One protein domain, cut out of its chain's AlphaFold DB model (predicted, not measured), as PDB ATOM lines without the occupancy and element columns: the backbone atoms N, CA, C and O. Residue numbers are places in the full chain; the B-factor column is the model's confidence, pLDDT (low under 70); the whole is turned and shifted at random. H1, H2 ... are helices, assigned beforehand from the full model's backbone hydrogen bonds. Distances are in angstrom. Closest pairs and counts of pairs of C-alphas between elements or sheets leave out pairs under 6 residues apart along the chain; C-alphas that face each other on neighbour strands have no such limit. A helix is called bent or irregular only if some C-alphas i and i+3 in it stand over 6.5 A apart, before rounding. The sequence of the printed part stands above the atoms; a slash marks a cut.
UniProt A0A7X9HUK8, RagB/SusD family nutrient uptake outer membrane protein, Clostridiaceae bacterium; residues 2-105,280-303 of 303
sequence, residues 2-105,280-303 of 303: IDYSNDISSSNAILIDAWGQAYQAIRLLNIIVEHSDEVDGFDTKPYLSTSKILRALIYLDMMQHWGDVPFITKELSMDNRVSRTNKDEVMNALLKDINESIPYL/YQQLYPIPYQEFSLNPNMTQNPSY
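What this domain is: This is residues 2 to 105 and 280 to 303 of the 303 residues of the protein "RagB/SusD family nutrient uptake outer membrane protein" of Clostridiaceae bacterium (UniProt A0A7X9HUK8). Three long helices lie in a fan, with H2 in the middle, H1 along one of its sides and H3 along another, each running opposite to H2. The long loop of residues 67 to 86 folds over one side of them, and the short H4 lies beside the first part of H1, near it, while residues 38 to 43 stick out at the end where H1 passes over to H2. The printed part has 128 residues with four named helices, in the order H1, H2, H3, H4, and no named strand. Its class is all helix. It is compact, with a radius of gyration of the C-alphas of 16.1 A, yet elongated, spanning 53 by 30 by 24 A.

Where its parts are: Begin at Ile 2 and go on to C-alpha 13 at (-33.202, -13.313, 46.819), where H1 starts; it takes up residues 13 to 38 and measures 38.6 A from first to last C-alpha. H1 is irregular, with C-alphas 34 and 37 lying 7.3 A apart. Next look at residues 45 to 66 for H2, 31.0 A long. H3 follows at residues 87 to 104, 26.2 A long, and is irregular too, with C-alphas 100 and 103 lying 7.1 A apart. Beyond the cut, H4 holds residues 288 to 293 and ends at C-alpha 293, (-46.555, -17.792, 37.207).

How they stand to each other: Start with H1 and H2, a helical hairpin: they touch, closest at the C-alphas of Leu 29 and Ser 51, 5.3 A apart, and run opposite ways at a shallow tilt of 25 degrees. H2 and H3 form another helical hairpin: they touch, closest at the C-alphas of Ser 49 and Ser 101, 4.6 A apart, and also run opposite ways at a shallow tilt of 25 degrees. H1 and H3 are apart. H4 is near H1, but apart from H2 and from H3. In H2 and H4 every O i to N i+4 pair is within hydrogen-bond range; in H1 it is 20 of 22, and in H3 12 of 14.

The domain as a whole: The two C-alphas farthest apart are those of Ser 5 and Gly 41, at 55.0 A. Between H1 and H2 you pass a short link of 6 residues, and between H2 and H3 a long one of 20. Residues 106 to 279 are cut out, and C-alphas 105 and 280 stand 38.4 A apart across the cut. Tyr 303 is the chain's last residue. Read the B-factor column for confidence: the mean pLDDT of the printed part is 91.4, and residues 2 to 7 are under 70.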
ATOM      1  N   ILE A   2     -25.134 -19.998  52.492       51.59
ATOM      2  CA  ILE A   2     -26.387 -19.718  53.198       51.59
ATOM      3  C   ILE A   2     -26.176 -20.172  54.637       51.59
ATOM      4  O   ILE A   2     -25.803 -21.316  54.879       51.59
ATOM      5  N   ASP A   3     -26.325 -19.241  55.568       56.81
ATOM      6  CA  ASP A   3     -26.339 -19.546  56.987       56.81
ATOM      7  C   ASP A   3     -27.608 -20.348  57.280       56.81
ATOM      8  O   ASP A   3     -28.711 -19.799  57.298       56.81
ATOM      9  N   TYR A   4     -27.448 -21.661  57.442       57.97
ATOM     10  CA  TYR A   4     -28.542 -22.598  57.691       57.97
ATOM     11  C   TYR A   4     -29.287 -22.317  59.011       57.97
ATOM     12  O   TYR A   4     -30.362 -22.873  59.218       57.97
ATOM     13  N   SER A   5     -28.746 -21.447  59.878       52.59
ATOM     14  CA  SER A   5     -29.370 -21.035  61.142       52.59
ATOM     15  C   SER A   5     -30.409 -19.911  61.000       52.59
ATOM     16  O   SER A   5     -31.139 -19.633  61.950       52.59
ATOM     17  N   ASN A   6     -30.527 -19.288  59.818       58.56
ATOM     18  CA  ASN A   6     -31.554 -18.285  59.525       58.56
ATOM     19  C   ASN A   6     -32.667 -18.863  58.639       58.56
ATOM     20  O   ASN A   6     -32.405 -19.652  57.733       58.56
ATOM     21  N   ASP A   7     -33.913 -18.435  58.874       62.06
ATOM     22  CA  ASP A   7     -35.089 -18.898  58.126       62.06
ATOM     23  C   ASP A   7     -34.922 -18.666  56.612       62.06
ATOM     24  O   ASP A   7     -34.929 -17.539  56.105       62.06
ATOM     25  N   ILE A   8     -34.774 -19.764  55.870       78.56
ATOM     26  CA  ILE A   8     -34.724 -19.765  54.410       78.56
ATOM     27  C   ILE A   8     -36.169 -19.777  53.902       78.56
ATOM     28  O   ILE A   8     -36.874 -20.767  54.067       78.56
ATOM     29  N   SER A   9     -36.610 -18.691  53.264       86.75
ATOM     30  CA  SER A   9     -37.967 -18.567  52.707       86.75
ATOM     31  C   SER A   9     -37.986 -18.600  51.176       86.75
ATOM     32  O   SER A   9     -36.978 -18.335  50.518       86.75
ATOM     33  N   SER A  10     -39.159 -18.858  50.586       90.12
ATOM     34  CA  SER A  10     -39.382 -18.842  49.127       90.12
ATOM     35  C   SER A  10     -39.148 -17.476  48.470       90.12
ATOM     36  O   SER A  10     -39.095 -17.379  47.246       90.12
ATOM     37  N   SER A  11     -39.026 -16.415  49.271       89.94
ATOM     38  CA  SER A  11     -38.739 -15.048  48.825       89.94
ATOM     39  C   SER A  11     -37.263 -14.670  48.997       89.94
ATOM     40  O   SER A  11     -36.899 -13.508  48.819       89.94
ATOM     41  N   ASN A  12     -36.402 -15.621  49.373       89.06
ATOM     42  CA  ASN A  12     -34.974 -15.380  49.526       89.06
ATOM     43  C   ASN A  12     -34.337 -15.031  48.169       89.06
ATOM     44  O   ASN A  12     -34.337 -15.841  47.242       89.06
ATOM     45  N   ALA A  13     -33.761 -13.831  48.067       87.06
ATOM     46  CA  ALA A  13     -33.202 -13.313  46.819       87.06
ATOM     47  C   ALA A  13     -32.037 -14.154  46.268       87.06
ATOM     48  O   ALA A  13     -31.907 -14.278  45.054       87.06
ATOM     49  N   ILE A  14     -31.221 -14.761  47.140       85.56
ATOM     50  CA  ILE A  14     -30.099 -15.617  46.726       85.56
ATOM     51  C   ILE A  14     -30.632 -16.899  46.081       85.56
ATOM     52  O   ILE A  14     -30.111 -17.327  45.056       85.56
ATOM     53  N   LEU A  15     -31.686 -17.493  46.649       89.31
ATOM     54  CA  LEU A  15     -32.310 -18.690  46.081       89.31
ATOM     55  C   LEU A  15     -33.023 -18.410  44.758       89.31
ATOM     56  O   LEU A  15     -32.930 -19.220  43.839       89.31
ATOM     57  N   ILE A  16     -33.713 -17.270  44.663       91.00
ATOM     58  CA  ILE A  16     -34.360 -16.825  43.422       91.00
ATOM     59  C   ILE A  16     -33.313 -16.655  42.312       91.00
ATOM     60  O   ILE A  16     -33.502 -17.186  41.219       91.00
ATOM     61  N   ASP A  17     -32.204 -15.962  42.595       88.88
ATOM     62  CA  ASP A  17     -31.124 -15.760  41.620       88.88
ATOM     63  C   ASP A  17     -30.478 -17.094  41.226       88.88
ATOM     64  O   ASP A  17     -30.404 -17.404  40.042       88.88
ATOM     65  N   ALA A  18     -30.104 -17.944  42.189       90.06
ATOM     66  CA  ALA A  18     -29.486 -19.241  41.903       90.06
ATOM     67  C   ALA A  18     -30.363 -20.132  41.001       90.06
ATOM     68  O   ALA A  18     -29.873 -20.693  40.021       90.06
ATOM     69  N   TRP A  19     -31.665 -20.218  41.290       94.38
ATOM     70  CA  TRP A  19     -32.623 -20.961  40.468       94.38
ATOM     71  C   TRP A  19     -32.742 -20.380  39.052       94.38
ATOM     72  O   TRP A  19     -32.672 -21.119  38.068       94.38
ATOM     73  N   GLY A  20     -32.879 -19.054  38.934       93.44
ATOM     74  CA  GLY A  20     -32.984 -18.372  37.644       93.44
ATOM     75  C   GLY A  20     -31.736 -18.548  36.773       93.44
ATOM     76  O   GLY A  20     -31.850 -18.878  35.592       93.44
ATOM     77  N   GLN A  21     -30.547 -18.401  37.363       92.12
ATOM     78  CA  GLN A  21     -29.266 -18.583  36.672       92.12
ATOM     79  C   GLN A  21     -29.076 -20.031  36.203       92.12
ATOM     80  O   GLN A  21     -28.607 -20.264  35.087       92.12
ATOM     81  N   ALA A  22     -29.493 -21.011  37.011       95.31
ATOM     82  CA  ALA A  22     -29.432 -22.419  36.635       95.31
ATOM     83  C   ALA A  22     -30.295 -22.716  35.395       95.31
ATOM     84  O   ALA A  22     -29.798 -23.294  34.426       95.31
ATOM     85  N   TYR A  23     -31.553 -22.255  35.360       95.94
ATOM     86  CA  TYR A  23     -32.409 -22.444  34.182       95.94
ATOM     87  C   TYR A  23     -31.977 -21.620  32.970       95.94
ATOM     88  O   TYR A  23     -32.147 -22.075  31.836       95.94
ATOM     89  N   GLN A  24     -31.373 -20.446  33.173       94.56
ATOM     90  CA  GLN A  24     -30.765 -19.691  32.081       94.56
ATOM     91  C   GLN A  24     -29.619 -20.484  31.436       94.56
ATOM     92  O   GLN A  24     -29.581 -20.611  30.211       94.56
ATOM     93  N   ALA A  25     -28.726 -21.061  32.245       94.88
ATOM     94  CA  ALA A  25     -27.643 -21.908  31.757       94.88
ATOM     95  C   ALA A  25     -28.180 -23.166  31.054       94.88
ATOM     96  O   ALA A  25     -27.777 -23.453  29.928       94.88
ATOM     97  N   ILE A  26     -29.153 -23.866  31.652       97.38
ATOM     98  CA  ILE A  26     -29.819 -25.027  31.036       97.38
ATOM     99  C   ILE A  26     -30.411 -24.663  29.670       97.38
ATOM    100  O   ILE A  26     -30.237 -25.419  28.717       97.38
ATOM    101  N   ARG A  27     -31.072 -23.504  29.539       95.75
ATOM    102  CA  ARG A  27     -31.626 -23.053  28.254       95.75
ATOM    103  C   ARG A  27     -30.538 -22.899  27.191       95.75
ATOM    104  O   ARG A  27     -30.734 -23.352  26.070       95.75
ATOM    105  N   LEU A  28     -29.404 -22.283  27.529       95.00
ATOM    106  CA  LEU A  28     -28.286 -22.115  26.591       95.00
ATOM    107  C   LEU A  28     -27.692 -23.462  26.161       95.00
ATOM    108  O   LEU A  28     -27.418 -23.664  24.981       95.00
ATOM    109  N   LEU A  29     -27.544 -24.395  27.099       96.38
ATOM    110  CA  LEU A  29     -27.055 -25.744  26.808       96.38
ATOM    111  C   LEU A  29     -28.044 -26.530  25.940       96.38
ATOM    112  O   LEU A  29     -27.622 -27.234  25.027       96.38
ATOM    113  N   ASN A  30     -29.351 -26.382  26.176       95.75
ATOM    114  CA  ASN A  30     -30.383 -27.022  25.361       95.75
ATOM    115  C   ASN A  30     -30.329 -26.553  23.903       95.75
ATOM    116  O   ASN A  30     -30.417 -27.396  23.023       95.75
ATOM    117  N   ILE A  31     -30.091 -25.260  23.644       94.44
ATOM    118  CA  ILE A  31     -29.928 -24.737  22.275       94.44
ATOM    119  C   ILE A  31     -28.779 -25.455  21.557       94.44
ATOM    120  O   ILE A  31     -28.935 -25.887  20.417       94.44
ATOM    121  N   ILE A  32     -27.630 -25.631  22.220       94.56
ATOM    122  CA  ILE A  32     -26.506 -26.374  21.629       94.56
ATOM    123  C   ILE A  32     -26.931 -27.815  21.350       94.56
ATOM    124  O   ILE A  32     -26.688 -28.321  20.258       94.56
ATOM    125  N   VAL A  33     -27.583 -28.472  22.312       94.88
ATOM    126  CA  VAL A  33     -28.020 -29.868  22.177       94.88
ATOM    127  C   VAL A  33     -29.005 -30.055  21.018       94.88
ATOM    128  O   VAL A  33     -28.865 -31.017  20.271       94.88
ATOM    129  N   GLU A  34     -29.970 -29.153  20.857       94.00
ATOM    130  CA  GLU A  34     -31.022 -29.246  19.837       94.00
ATOM    131  C   GLU A  34     -30.502 -29.006  18.421       94.00
ATOM    132  O   GLU A  34     -30.906 -29.708  17.499       94.00
ATOM    133  N   HIS A  35     -29.590 -28.049  18.252       94.38
ATOM    134  CA  HIS A  35     -29.129 -27.625  16.930       94.38
ATOM    135  C   HIS A  35     -27.782 -28.240  16.519       94.38
ATOM    136  O   HIS A  35     -27.292 -27.969  15.424       94.38
ATOM    137  N   SER A  36     -27.166 -29.084  17.357       93.31
ATOM    138  CA  SER A  36     -25.872 -29.718  17.041       93.31
ATOM    139  C   SER A  36     -25.910 -30.593  15.783       93.31
ATOM    140  O   SER A  36     -24.890 -30.703  15.104       93.31
ATOM    141  N   ASP A  37     -27.058 -31.192  15.458       90.81
ATOM    142  CA  ASP A  37     -27.224 -32.042  14.269       90.81
ATOM    143  C   ASP A  37     -27.480 -31.232  12.981       90.81
ATOM    144  O   ASP A  37     -27.465 -31.790  11.887       90.81
ATOM    145  N   GLU A  38     -27.706 -29.917  13.090       94.19
ATOM    146  CA  GLU A  38     -27.970 -29.017  11.954       94.19
ATOM    147  C   GLU A  38     -26.684 -28.412  11.360       94.19
ATOM    148  O   GLU A  38     -26.729 -27.680  10.369       94.19
ATOM    149  N   VAL A  39     -25.526 -28.683  11.972       93.75
ATOM    150  CA  VAL A  39     -24.240 -28.099  11.581       93.75
ATOM    151  C   VAL A  39     -23.501 -29.024  10.613       93.75
ATOM    152  O   VAL A  39     -22.921 -30.036  11.006       93.75
ATOM    153  N   ASP A  40     -23.450 -28.633   9.341       93.00
ATOM    154  CA  ASP A  40     -22.708 -29.361   8.311       93.00
ATOM    155  C   ASP A  40     -21.198 -29.059   8.339       93.00
ATOM    156  O   ASP A  40     -20.761 -27.916   8.481       93.00
ATOM    157  N   GLY A  41     -20.374 -30.089   8.116       93.50
ATOM    158  CA  GLY A  41     -18.926 -29.939   7.905       93.50
ATOM    159  C   GLY A  41     -18.089 -29.702   9.169       93.50
ATOM    160  O   GLY A  41     -16.902 -29.394   9.054       93.50
ATOM    161  N   PHE A  42     -18.673 -29.870  10.357       93.62
ATOM    162  CA  PHE A  42     -18.005 -29.718  11.650       93.62
ATOM    163  C   PHE A  42     -18.405 -30.852  12.604       93.62
ATOM    164  O   PHE A  42     -19.569 -31.240  12.650       93.62
ATOM    165  N   ASP A  43     -17.453 -31.396  13.368       93.56
ATOM    166  CA  ASP A  43     -17.763 -32.425  14.369       93.56
ATOM    167  C   ASP A  43     -18.302 -31.779  15.652       93.56
ATOM    168  O   ASP A  43     -17.550 -31.319  16.511       93.56
ATOM    169  N   THR A  44     -19.627 -31.736  15.777       95.62
ATOM    170  CA  THR A  44     -20.317 -31.166  16.941       95.62
ATOM    171  C   THR A  44     -20.334 -32.093  18.154       95.62
ATOM    172  O   THR A  44     -20.657 -31.638  19.254       95.62
ATOM    173  N   LYS A  45     -19.954 -33.373  18.017       95.44
ATOM    174  CA  LYS A  45     -20.135 -34.381  19.078       95.44
ATOM    175  C   LYS A  45     -19.449 -34.029  20.401       95.44
ATOM    176  O   LYS A  45     -20.104 -34.206  21.431       95.44
ATOM    177  N   PRO A  46     -18.209 -33.498  20.440       94.38
ATOM    178  CA  PRO A  46     -17.587 -33.105  21.708       94.38
ATOM    179  C   PRO A  46     -18.312 -31.945  22.410       94.38
ATOM    180  O   PRO A  46     -18.399 -31.913  23.637       94.38
ATOM    181  N   TYR A  47     -18.887 -31.015  21.644       94.44
ATOM    182  CA  TYR A  47     -19.601 -29.836  22.151       94.44
ATOM    183  C   TYR A  47     -21.009 -30.187  22.637       94.44
ATOM    184  O   TYR A  47     -21.422 -29.759  23.718       94.44
ATOM    185  N   LEU A  48     -21.720 -31.026  21.877       95.94
ATOM    186  CA  LEU A  48     -22.978 -31.651  22.283       95.94
ATOM    187  C   LEU A  48     -22.793 -32.422  23.595       95.94
ATOM    188  O   LEU A  48     -23.540 -32.220  24.553       95.94
ATOM    189  N   SER A  49     -21.765 -33.270  23.646       97.31
ATOM    190  CA  SER A  49     -21.433 -34.092  24.811       97.31
ATOM    191  C   SER A  49     -21.106 -33.222  26.015       97.31
ATOM    192  O   SER A  49     -21.713 -33.378  27.071       97.31
ATOM    193  N   THR A  50     -20.245 -32.218  25.839       96.19
ATOM    194  CA  THR A  50     -19.942 -31.235  26.886       96.19
ATOM    195  C   THR A  50     -21.199 -30.537  27.392       96.19
ATOM    196  O   THR A  50     -21.393 -30.416  28.601       96.19
ATOM    197  N   SER A  51     -22.105 -30.155  26.490       97.06
ATOM    198  CA  SER A  51     -23.351 -29.490  26.868       97.06
ATOM    199  C   SER A  51     -24.261 -30.393  27.703       97.06
ATOM    200  O   SER A  51     -24.837 -29.941  28.694       97.06
ATOM    201  N   LYS A  52     -24.340 -31.686  27.362       97.81
ATOM    202  CA  LYS A  52     -25.058 -32.694  28.155       97.81
ATOM    203  C   LYS A  52     -24.434 -32.892  29.541       97.81
ATOM    204  O   LYS A  52     -25.177 -32.936  30.521       97.81
ATOM    205  N   ILE A  53     -23.102 -32.951  29.649       97.69
ATOM    206  CA  ILE A  53     -22.402 -33.091  30.939       97.69
ATOM    207  C   ILE A  53     -22.633 -31.870  31.834       97.69
ATOM    208  O   ILE A  53     -23.003 -32.027  32.997       97.69
ATOM    209  N   LEU A  54     -22.477 -30.654  31.303       96.81
ATOM    210  CA  LEU A  54     -22.720 -29.426  32.068       96.81
ATOM    211  C   LEU A  54     -24.190 -29.311  32.492       96.81
ATOM    212  O   LEU A  54     -24.477 -28.931  33.626       96.81
ATOM    213  N   ARG A  55     -25.130 -29.709  31.624       97.50
ATOM    214  CA  ARG A  55     -26.559 -29.763  31.959       97.50
ATOM    215  C   ARG A  55     -26.815 -30.747  33.099       97.50
ATOM    216  O   ARG A  55     -27.581 -30.432  34.006       97.50
ATOM    217  N   ALA A  56     -26.161 -31.909  33.082       97.81
ATOM    218  CA  ALA A  56     -26.271 -32.891  34.154       97.81
ATOM    219  C   ALA A  56     -25.692 -32.384  35.481       97.81
ATOM    220  O   ALA A  56     -26.343 -32.543  36.510       97.81
ATOM    221  N   LEU A  57     -24.529 -31.725  35.460       96.56
ATOM    222  CA  LEU A  57     -23.931 -31.085  36.638       96.56
ATOM    223  C   LEU A  57     -24.900 -30.080  37.284       96.56
ATOM    224  O   LEU A  57     -25.104 -30.112  38.497       96.56
ATOM    225  N   ILE A  58     -25.529 -29.222  36.472       97.06
ATOM    226  CA  ILE A  58     -26.489 -28.222  36.957       97.06
ATOM    227  C   ILE A  58     -27.728 -28.904  37.542       97.06
ATOM    228  O   ILE A  58     -28.117 -28.595  38.664       97.06
ATOM    229  N   TYR A  59     -28.338 -29.859  36.834       98.12
ATOM    230  CA  TYR A  59     -29.516 -30.553  37.363       98.12
ATOM    231  C   TYR A  59     -29.216 -31.340  38.640       98.12
ATOM    232  O   TYR A  59     -30.062 -31.364  39.530       98.12
ATOM    233  N   LEU A  60     -28.038 -31.959  38.759       96.56
ATOM    234  CA  LEU A  60     -27.633 -32.643  39.987       96.56
ATOM    235  C   LEU A  60     -27.562 -31.676  41.165       96.56
ATOM    236  O   LEU A  60     -28.151 -31.964  42.206       96.56
ATOM    237  N   ASP A  61     -26.933 -30.514  40.982       95.00
ATOM    238  CA  ASP A  61     -26.902 -29.471  42.009       95.00
ATOM    239  C   ASP A  61     -28.314 -29.003  42.386       95.00
ATOM    240  O   ASP A  61     -28.669 -28.919  43.565       95.00
ATOM    241  N   MET A  62     -29.160 -28.760  41.382       97.00
ATOM    242  CA  MET A  62     -30.535 -28.332  41.611       97.00
ATOM    243  C   MET A  62     -31.340 -29.384  42.378       97.00
ATOM    244  O   MET A  62     -32.040 -29.045  43.329       97.00
ATOM    245  N   MET A  63     -31.237 -30.661  42.015       96.94
ATOM    246  CA  MET A  63     -31.957 -31.736  42.702       96.94
ATOM    247  C   MET A  63     -31.442 -31.960  44.117       96.94
ATOM    248  O   MET A  63     -32.229 -32.210  45.034       96.94
ATOM    249  N   GLN A  64     -30.129 -31.835  44.318       94.81
ATOM    250  CA  GLN A  64     -29.543 -31.880  45.646       94.81
ATOM    251  C   GLN A  64     -30.128 -30.777  46.517       94.81
ATOM    252  O   GLN A  64     -30.418 -31.043  47.674       94.81
ATOM    253  N   HIS A  65     -30.368 -29.575  46.004       93.94
ATOM    254  CA  HIS A  65     -30.851 -28.463  46.818       93.94
ATOM    255  C   HIS A  65     -32.379 -28.367  46.929       93.94
ATOM    256  O   HIS A  65     -32.884 -28.150  48.026       93.94
ATOM    257  N   TRP A  66     -33.127 -28.561  45.845       95.81
ATOM    258  CA  TRP A  66     -34.582 -28.350  45.792       95.81
ATOM    259  C   TRP A  66     -35.406 -29.640  45.679       95.81
ATOM    260  O   TRP A  66     -36.632 -29.587  45.799       95.81
ATOM    261  N   GLY A  67     -34.774 -30.801  45.498       96.12
ATOM    262  CA  GLY A  67     -35.469 -32.073  45.300       96.12
ATOM    263  C   GLY A  67     -36.007 -32.191  43.876       96.12
ATOM    264  O   GLY A  67     -35.263 -32.014  42.918       96.12
ATOM    265  N   ASP A  68     -37.293 -32.491  43.719       97.38
ATOM    266  CA  ASP A  68     -37.913 -32.562  42.390       97.38
ATOM    267  C   ASP A  68     -37.884 -31.180  41.716       97.38
ATOM    268  O   ASP A  68     -38.207 -30.173  42.352       97.38
ATOM    269  N   VAL A  69     -37.539 -31.105  40.432       97.12
ATOM    270  CA  VAL A  69     -37.425 -29.839  39.681       97.12
ATOM    271  C   VAL A  69     -37.991 -29.990  38.266       97.12
ATOM    272  O   VAL A  69     -38.053 -31.113  37.765       97.12
ATOM    273  N   PRO A  70     -38.445 -28.909  37.605       96.50
ATOM    274  CA  PRO A  70     -38.811 -28.962  36.190       96.50
ATOM    275  C   PRO A  70     -37.684 -29.506  35.305       96.50
ATOM    276  O   PRO A  70     -36.635 -28.887  35.159       96.50
ATOM    277  N   PHE A  71     -37.900 -30.657  34.669       97.12
ATOM    278  CA  PHE A  71     -36.905 -31.227  33.763       97.12
ATOM    279  C   PHE A  71     -37.128 -30.752  32.326       97.12
ATOM    280  O   PHE A  71     -37.983 -31.255  31.596       97.12
ATOM    281  N   ILE A  72     -36.352 -29.748  31.932       95.06
ATOM    282  CA  ILE A  72     -36.430 -29.062  30.644       95.06
ATOM    283  C   ILE A  72     -35.194 -29.421  29.812       95.06
ATOM    284  O   ILE A  72     -34.077 -28.981  30.093       95.06
ATOM    285  N   THR A  73     -35.399 -30.208  28.761       92.25
ATOM    286  CA  THR A  73     -34.338 -30.655  27.836       92.25
ATOM    287  C   THR A  73     -34.446 -30.047  26.443       92.25
ATOM    288  O   THR A  73     -33.648 -30.393  25.575       92.25
ATOM    289  N   LYS A  74     -35.422 -29.154  26.250       87.38
ATOM    290  CA  LYS A  74     -35.758 -28.518  24.978       87.38
ATOM    291  C   LYS A  74     -36.144 -27.055  25.150       87.38
ATOM    292  O   LYS A  74     -36.436 -26.638  26.277       87.38
ATOM    293  N   GLU A  75     -36.191 -26.291  24.064       84.19
ATOM    294  CA  GLU A  75     -36.716 -24.929  24.113       84.19
ATOM    295  C   GLU A  75     -38.202 -24.914  24.524       84.19
ATOM    296  O   GLU A  75     -39.013 -25.759  24.128       84.19
ATOM    297  N   LEU A  76     -38.551 -23.945  25.373       85.25
ATOM    298  CA  LEU A  76     -39.917 -23.701  25.819       85.25
ATOM    299  C   LEU A  76     -40.465 -22.429  25.176       85.25
ATOM    300  O   LEU A  76     -39.784 -21.408  25.106       85.25
ATOM    301  N   SER A  77     -41.732 -22.472  24.778       79.88
ATOM    302  CA  SER A  77     -42.528 -21.291  24.468       79.88
ATOM    303  C   SER A  77     -43.113 -20.666  25.741       79.88
ATOM    304  O   SER A  77     -43.209 -21.303  26.793       79.88
ATOM    305  N   MET A  78     -43.578 -19.417  25.630       72.12
ATOM    306  CA  MET A  78     -44.208 -18.668  26.731       72.12
ATOM    307  C   MET A  78     -45.443 -19.357  27.333       72.12
ATOM    308  O   MET A  78     -45.822 -19.048  28.461       72.12
ATOM    309  N   ASP A  79     -46.068 -20.290  26.611       76.25
ATOM    310  CA  ASP A  79     -47.264 -21.017  27.052       76.25
ATOM    311  C   ASP A  79     -46.936 -22.338  27.755       76.25
ATOM    312  O   ASP A  79     -47.817 -22.974  28.336       76.25
ATOM    313  N   ASN A  80     -45.671 -22.768  27.753       83.94
ATOM    314  CA  ASN A  80     -45.298 -23.977  28.468       83.94
ATOM    315  C   ASN A  80     -45.398 -23.762  29.986       83.94
ATOM    316  O   ASN A  80     -44.914 -22.778  30.545       83.94
ATOM    317  N   ARG A  81     -46.073 -24.695  30.660       85.75
ATOM    318  CA  ARG A  81     -46.249 -24.743  32.116       85.75
ATOM    319  C   ARG A  81     -45.757 -26.094  32.614       85.75
ATOM    320  O   ARG A  81     -46.530 -27.042  32.732       85.75
ATOM    321  N   VAL A  82     -44.444 -26.198  32.803       91.31
ATOM    322  CA  VAL A  82     -43.765 -27.453  33.150       91.31
ATOM    323  C   VAL A  82     -43.886 -27.689  34.654       91.31
ATOM    324  O   VAL A  82     -43.579 -26.798  35.439       91.31
ATOM    325  N   SER A  83     -44.388 -28.852  35.058       93.69
ATOM    326  CA  SER A  83     -44.407 -29.260  36.465       93.69
ATOM    327  C   SER A  83     -43.032 -29.761  36.901       93.69
ATOM    328  O   SER A  83     -42.159 -30.039  36.080       93.69
ATOM    329  N   ARG A  84     -42.853 -29.938  38.208       95.88
ATOM    330  CA  ARG A  84     -41.681 -30.632  38.749       95.88
ATOM    331  C   ARG A  84     -41.679 -32.089  38.275       95.88
ATOM    332  O   ARG A  84     -42.739 -32.713  38.201       95.88
ATOM    333  N   THR A  85     -40.497 -32.610  37.976       97.56
ATOM    334  CA  THR A  85     -40.260 -34.012  37.625       97.56
ATOM    335  C   THR A  85     -39.593 -34.703  38.805       97.56
ATOM    336  O   THR A  85     -38.745 -34.103  39.470       97.56
ATOM    337  N   ASN A  86     -39.970 -35.957  39.067       97.00
ATOM    338  CA  ASN A  86     -39.358 -36.746  40.129       97.00
ATOM    339  C   ASN A  86     -37.839 -36.839  39.916       97.00
ATOM    340  O   ASN A  86     -37.382 -37.161  38.817       97.00
ATOM    341  N   LYS A  87     -37.052 -36.574  40.961       96.25
ATOM    342  CA  LYS A  87     -35.588 -36.549  40.857       96.25
ATOM    343  C   LYS A  87     -34.984 -37.856  40.328       96.25
ATOM    344  O   LYS A  87     -33.981 -37.808  39.623       96.25
ATOM    345  N   ASP A  88     -35.584 -39.014  40.609       96.12
ATOM    346  CA  ASP A  88     -35.068 -40.304  40.146       96.12
ATOM    347  C   ASP A  88     -35.281 -40.463  38.633       96.12
ATOM    348  O   ASP A  88     -34.404 -40.967  37.931       96.12
ATOM    349  N   GLU A  89     -36.401 -39.960  38.098       97.81
ATOM    350  CA  GLU A  89     -36.637 -39.894  36.650       97.81
ATOM    351  C   GLU A  89     -35.621 -38.978  35.959       97.81
ATOM    352  O   GLU A  89     -35.055 -39.352  34.928       97.81
ATOM    353  N   VAL A  90     -35.342 -37.811  36.551       98.19
ATOM    354  CA  VAL A  90     -34.328 -36.877  36.042       98.19
ATOM    355  C   VAL A  90     -32.945 -37.526  36.059       98.19
ATOM    356  O   VAL A  90     -32.286 -37.566  35.024       98.19
ATOM    357  N   MET A  91     -32.520 -38.103  37.187       97.81
ATOM    358  CA  MET A  91     -31.226 -38.786  37.304       97.81
ATOM    359  C   MET A  91     -31.061 -39.911  36.279       97.81
ATOM    360  O   MET A  91     -30.000 -40.019  35.667       97.81
ATOM    361  N   ASN A  92     -32.103 -40.709  36.027       97.62
ATOM    362  CA  ASN A  92     -32.056 -41.768  35.016       97.62
ATOM    363  C   ASN A  92     -31.883 -41.213  33.593       97.62
ATOM    364  O   ASN A  92     -31.127 -41.774  32.795       97.62
ATOM    365  N   ALA A  93     -32.546 -40.100  33.270       97.69
ATOM    366  CA  ALA A  93     -32.367 -39.427  31.987       97.69
ATOM    367  C   ALA A  93     -30.947 -38.847  31.840       97.69
ATOM    368  O   ALA A  93     -30.319 -39.025  30.795       97.69
ATOM    369  N   LEU A  94     -30.417 -38.219  32.894       98.06
ATOM    370  CA  LEU A  94     -29.049 -37.692  32.915       98.06
ATOM    371  C   LEU A  94     -28.008 -38.805  32.776       98.06
ATOM    372  O   LEU A  94     -27.062 -38.657  32.012       98.06
ATOM    373  N   LEU A  95     -28.193 -39.934  33.464       98.00
ATOM    374  CA  LEU A  95     -27.286 -41.078  33.391       98.00
ATOM    375  C   LEU A  95     -27.173 -41.615  31.959       98.00
ATOM    376  O   LEU A  95     -26.077 -41.946  31.505       98.00
ATOM    377  N   LYS A  96     -28.294 -41.675  31.232       97.69
ATOM    378  CA  LYS A  96     -28.293 -42.035  29.812       97.69
ATOM    379  C   LYS A  96     -27.485 -41.027  28.988       97.69
ATOM    380  O   LYS A  96     -26.567 -41.430  28.279       97.69
ATOM    381  N   ASP A  97     -27.792 -39.738  29.127       97.25
ATOM    382  CA  ASP A  97     -27.112 -38.661  28.398       97.25
ATOM    383  C   ASP A  97     -25.598 -38.645  28.655       97.25
ATOM    384  O   ASP A  97     -24.817 -38.493  27.714       97.25
ATOM    385  N   ILE A  98     -25.173 -38.825  29.909       98.00
ATOM    386  CA  ILE A  98     -23.758 -38.847  30.283       98.00
ATOM    387  C   ILE A  98     -23.055 -40.054  29.656       98.00
ATOM    388  O   ILE A  98     -22.016 -39.885  29.020       98.00
ATOM    389  N   ASN A  99     -23.614 -41.262  29.783       96.88
ATOM    390  CA  ASN A  99     -22.972 -42.470  29.255       96.88
ATOM    391  C   ASN A  99     -22.838 -42.447  27.723       96.88
ATOM    392  O   ASN A  99     -21.821 -42.894  27.197       96.88
ATOM    393  N   GLU A 100     -23.821 -41.892  27.008       96.69
ATOM    394  CA  GLU A 100     -23.735 -41.678  25.555       96.69
ATOM    395  C   GLU A 100     -22.684 -40.619  25.172       96.69
ATOM    396  O   GLU A 100     -22.152 -40.658  24.065       96.69
ATOM    397  N   SER A 101     -22.369 -39.692  26.082       97.44
ATOM    398  CA  SER A 101     -21.441 -38.575  25.854       97.44
ATOM    399  C   SER A 101     -19.973 -38.941  26.101       97.44
ATOM    400  O   SER A 101     -19.101 -38.413  25.414       97.44
ATOM    401  N   ILE A 102     -19.682 -39.853  27.044       94.94
ATOM    402  CA  ILE A 102     -18.309 -40.227  27.454       94.94
ATOM    403  C   ILE A 102     -17.358 -40.488  26.267       94.94
ATOM    404  O   ILE A 102     -16.264 -39.922  26.276       94.94
ATOM    405  N   PRO A 103     -17.728 -41.265  25.224       94.62
ATOM    406  CA  PRO A 103     -16.817 -41.577  24.117       94.62
ATOM    407  C   PRO A 103     -16.367 -40.372  23.277       94.62
ATOM    408  O   PRO A 103     -15.442 -40.505  22.480       94.62
ATOM    409  N   TYR A 104     -17.031 -39.222  23.413       95.00
ATOM    410  CA  TYR A 104     -16.753 -38.002  22.651       95.00
ATOM    411  C   TYR A 104     -16.049 -36.919  23.480       95.00
ATOM    412  O   TYR A 104     -15.816 -35.819  22.975       95.00
ATOM    413  N   LEU A 105     -15.735 -37.210  24.743       92.75
ATOM    414  CA  LEU A 105     -14.992 -36.330  25.641       92.75
ATOM    415  C   LEU A 105     -13.507 -36.698  25.639       92.75
ATOM    416  O   LEU A 105     -13.131 -37.818  25.282       92.75
ATOM    417  N   TYR A 280     -37.134 -30.705  57.295       91.19
ATOM    418  CA  TYR A 280     -37.608 -30.124  56.032       91.19
ATOM    419  C   TYR A 280     -36.595 -29.153  55.400       91.19
ATOM    420  O   TYR A 280     -36.560 -29.032  54.181       91.19
ATOM    421  N   GLN A 281     -35.703 -28.553  56.201       91.19
ATOM    422  CA  GLN A 281     -34.670 -27.611  55.744       91.19
ATOM    423  C   GLN A 281     -33.511 -28.276  54.995       91.19
ATOM    424  O   GLN A 281     -32.585 -27.611  54.537       91.19
ATOM    425  N   GLN A 282     -33.562 -29.599  54.830       92.56
ATOM    426  CA  GLN A 282     -32.667 -30.333  53.937       92.56
ATOM    427  C   GLN A 282     -32.937 -30.048  52.451       92.56
ATOM    428  O   GLN A 282     -32.077 -30.339  51.614       92.56
ATOM    429  N   LEU A 283     -34.105 -29.488  52.131       93.62
ATOM    430  CA  LEU A 283     -34.444 -28.965  50.815       93.62
ATOM    431  C   LEU A 283     -34.725 -27.472  50.925       93.62
ATOM    432  O   LEU A 283     -35.376 -27.030  51.863       93.62
ATOM    433  N   TYR A 284     -34.282 -26.697  49.945       92.75
ATOM    434  CA  TYR A 284     -34.664 -25.299  49.834       92.75
ATOM    435  C   TYR A 284     -36.131 -25.163  49.419       92.75
ATOM    436  O   TYR A 284     -36.640 -25.997  48.660       92.75
ATOM    437  N   PRO A 285     -36.818 -24.093  49.855       94.12
ATOM    438  CA  PRO A 285     -38.100 -23.747  49.276       94.12
ATOM    439  C   PRO A 285     -37.907 -23.445  47.791       94.12
ATOM    440  O   PRO A 285     -36.940 -22.798  47.376       94.12
ATOM    441  N   ILE A 286     -38.858 -23.891  46.983       95.25
ATOM    442  CA  ILE A 286     -38.946 -23.465  45.592       95.25
ATOM    443  C   ILE A 286     -39.250 -21.953  45.581       95.25
ATOM    444  O   ILE A 286     -40.075 -21.493  46.390       95.25
ATOM    445  N   PRO A 287     -38.607 -21.169  44.696       94.75
ATOM    446  CA  PRO A 287     -38.833 -19.730  44.605       94.75
ATOM    447  C   PRO A 287     -40.307 -19.361  44.401       94.75
ATOM    448  O   PRO A 287     -40.993 -19.924  43.553       94.75
ATOM    449  N   TYR A 288     -40.795 -18.361  45.142       90.69
ATOM    450  CA  TYR A 288     -42.209 -17.948  45.127       90.69
ATOM    451  C   TYR A 288     -42.726 -17.589  43.722       90.69
ATOM    452  O   TYR A 288     -43.888 -17.840  43.397       90.69
ATOM    453  N   GLN A 289     -41.861 -17.019  42.880       91.25
ATOM    454  CA  GLN A 289     -42.196 -16.614  41.511       91.25
ATOM    455  C   GLN A 289     -42.614 -17.797  40.622       91.25
ATOM    456  O   GLN A 289     -43.428 -17.621  39.719       91.25
ATOM    457  N   GLU A 290     -42.125 -19.005  40.906       91.19
ATOM    458  CA  GLU A 290     -42.476 -20.197  40.132       91.19
ATOM    459  C   GLU A 290     -43.953 -20.566  40.309       91.19
ATOM    460  O   GLU A 290     -44.631 -20.908  39.345       91.19
ATOM    461  N   PHE A 291     -44.499 -20.423  41.518       85.12
ATOM    462  CA  PHE A 291     -45.907 -20.731  41.797       85.12
ATOM    463  C   PHE A 291     -46.862 -19.634  41.359       85.12
ATOM    464  O   PHE A 291     -48.007 -19.913  41.008       85.12
ATOM    465  N   SER A 292     -46.411 -18.377  41.386       85.62
ATOM    466  CA  SER A 292     -47.252 -17.259  40.964       85.62
ATOM    467  C   SER A 292     -47.473 -17.242  39.449       85.62
ATOM    468  O   SER A 292     -48.516 -16.776  38.992       85.62
ATOM    469  N   LEU A 293     -46.520 -17.775  38.673       84.31
ATOM    470  CA  LEU A 293     -46.555 -17.792  37.207       84.31
ATOM    471  C   LEU A 293     -46.979 -19.146  36.617       84.31
ATOM    472  O   LEU A 293     -47.514 -19.192  35.502       84.31
ATOM    473  N   ASN A 294     -46.758 -20.245  37.343       90.19
ATOM    474  CA  ASN A 294     -47.034 -21.596  36.873       90.19
ATOM    475  C   ASN A 294     -47.911 -22.378  37.871       90.19
ATOM    476  O   ASN A 294     -47.403 -22.882  38.872       90.19
ATOM    477  N   PRO A 295     -49.218 -22.558  37.584       90.25
ATOM    478  CA  PRO A 295     -50.134 -23.254  38.491       90.25
ATOM    479  C   PRO A 295     -49.826 -24.754  38.652       90.25
ATOM    480  O   PRO A 295     -50.388 -25.388  39.539       90.25
ATOM    481  N   ASN A 296     -48.946 -25.326  37.818       92.50
ATOM    482  CA  ASN A 296     -48.525 -26.728  37.909       92.50
ATOM    483  C   ASN A 296     -47.347 -26.941  38.877       92.50
ATOM    484  O   ASN A 296     -46.927 -28.078  39.092       92.50
ATOM    485  N   MET A 297     -46.772 -25.867  39.423       93.88
ATOM    486  CA  MET A 297     -45.673 -25.951  40.379       93.88
ATOM    487  C   MET A 297     -46.214 -26.184  41.795       93.88
ATOM    488  O   MET A 297     -47.208 -25.587  42.201       93.88
ATOM    489  N   THR A 298     -45.536 -27.030  42.575       93.19
ATOM    490  CA  THR A 298     -45.836 -27.265  44.000       93.19
ATOM    491  C   THR A 298     -44.644 -26.976  44.915       93.19
ATOM    492  O   THR A 298     -43.490 -27.237  44.556       93.19
ATOM    493  N   GLN A 299     -44.920 -26.441  46.107       94.00
ATOM    494  CA  GLN A 299     -43.907 -26.164  47.128       94.00
ATOM    495  C   GLN A 299     -43.361 -27.462  47.741       94.00
ATOM    496  O   GLN A 299     -44.035 -28.494  47.757       94.00
ATOM    497  N   ASN A 300     -42.116 -27.419  48.222       93.62
ATOM    498  CA  ASN A 300     -41.568 -28.462  49.080       93.62
ATOM    499  C   ASN A 300     -42.347 -28.535  50.405       93.62
ATOM    500  O   ASN A 300     -42.824 -27.510  50.887       93.62
ATOM    501  N   PRO A 301     -42.505 -29.723  51.012       89.00
ATOM    502  CA  PRO A 301     -43.262 -29.853  52.253       89.00
ATOM    503  C   PRO A 301     -42.761 -28.905  53.354       89.00
ATOM    504  O   PRO A 301     -41.554 -28.750  53.531       89.00
ATOM    505  N   SER A 302     -43.700 -28.343  54.121       86.56
ATOM    506  CA  SER A 302     -43.449 -27.481  55.292       86.56
ATOM    507  C   SER A 302     -42.918 -26.064  55.013       86.56
ATOM    508  O   SER A 302     -42.520 -25.391  55.964       86.56
ATOM    509  N   TYR A 303     -42.960 -25.602  53.758       83.62
ATOM    510  CA  TYR A 303     -42.677 -24.219  53.344       83.62
ATOM    511  C   TYR A 303     -43.919 -23.466  52.861       83.62
ATOM    512  O   TYR A 303     -44.876 -24.129  52.398       83.62
TER     513      TYR A 303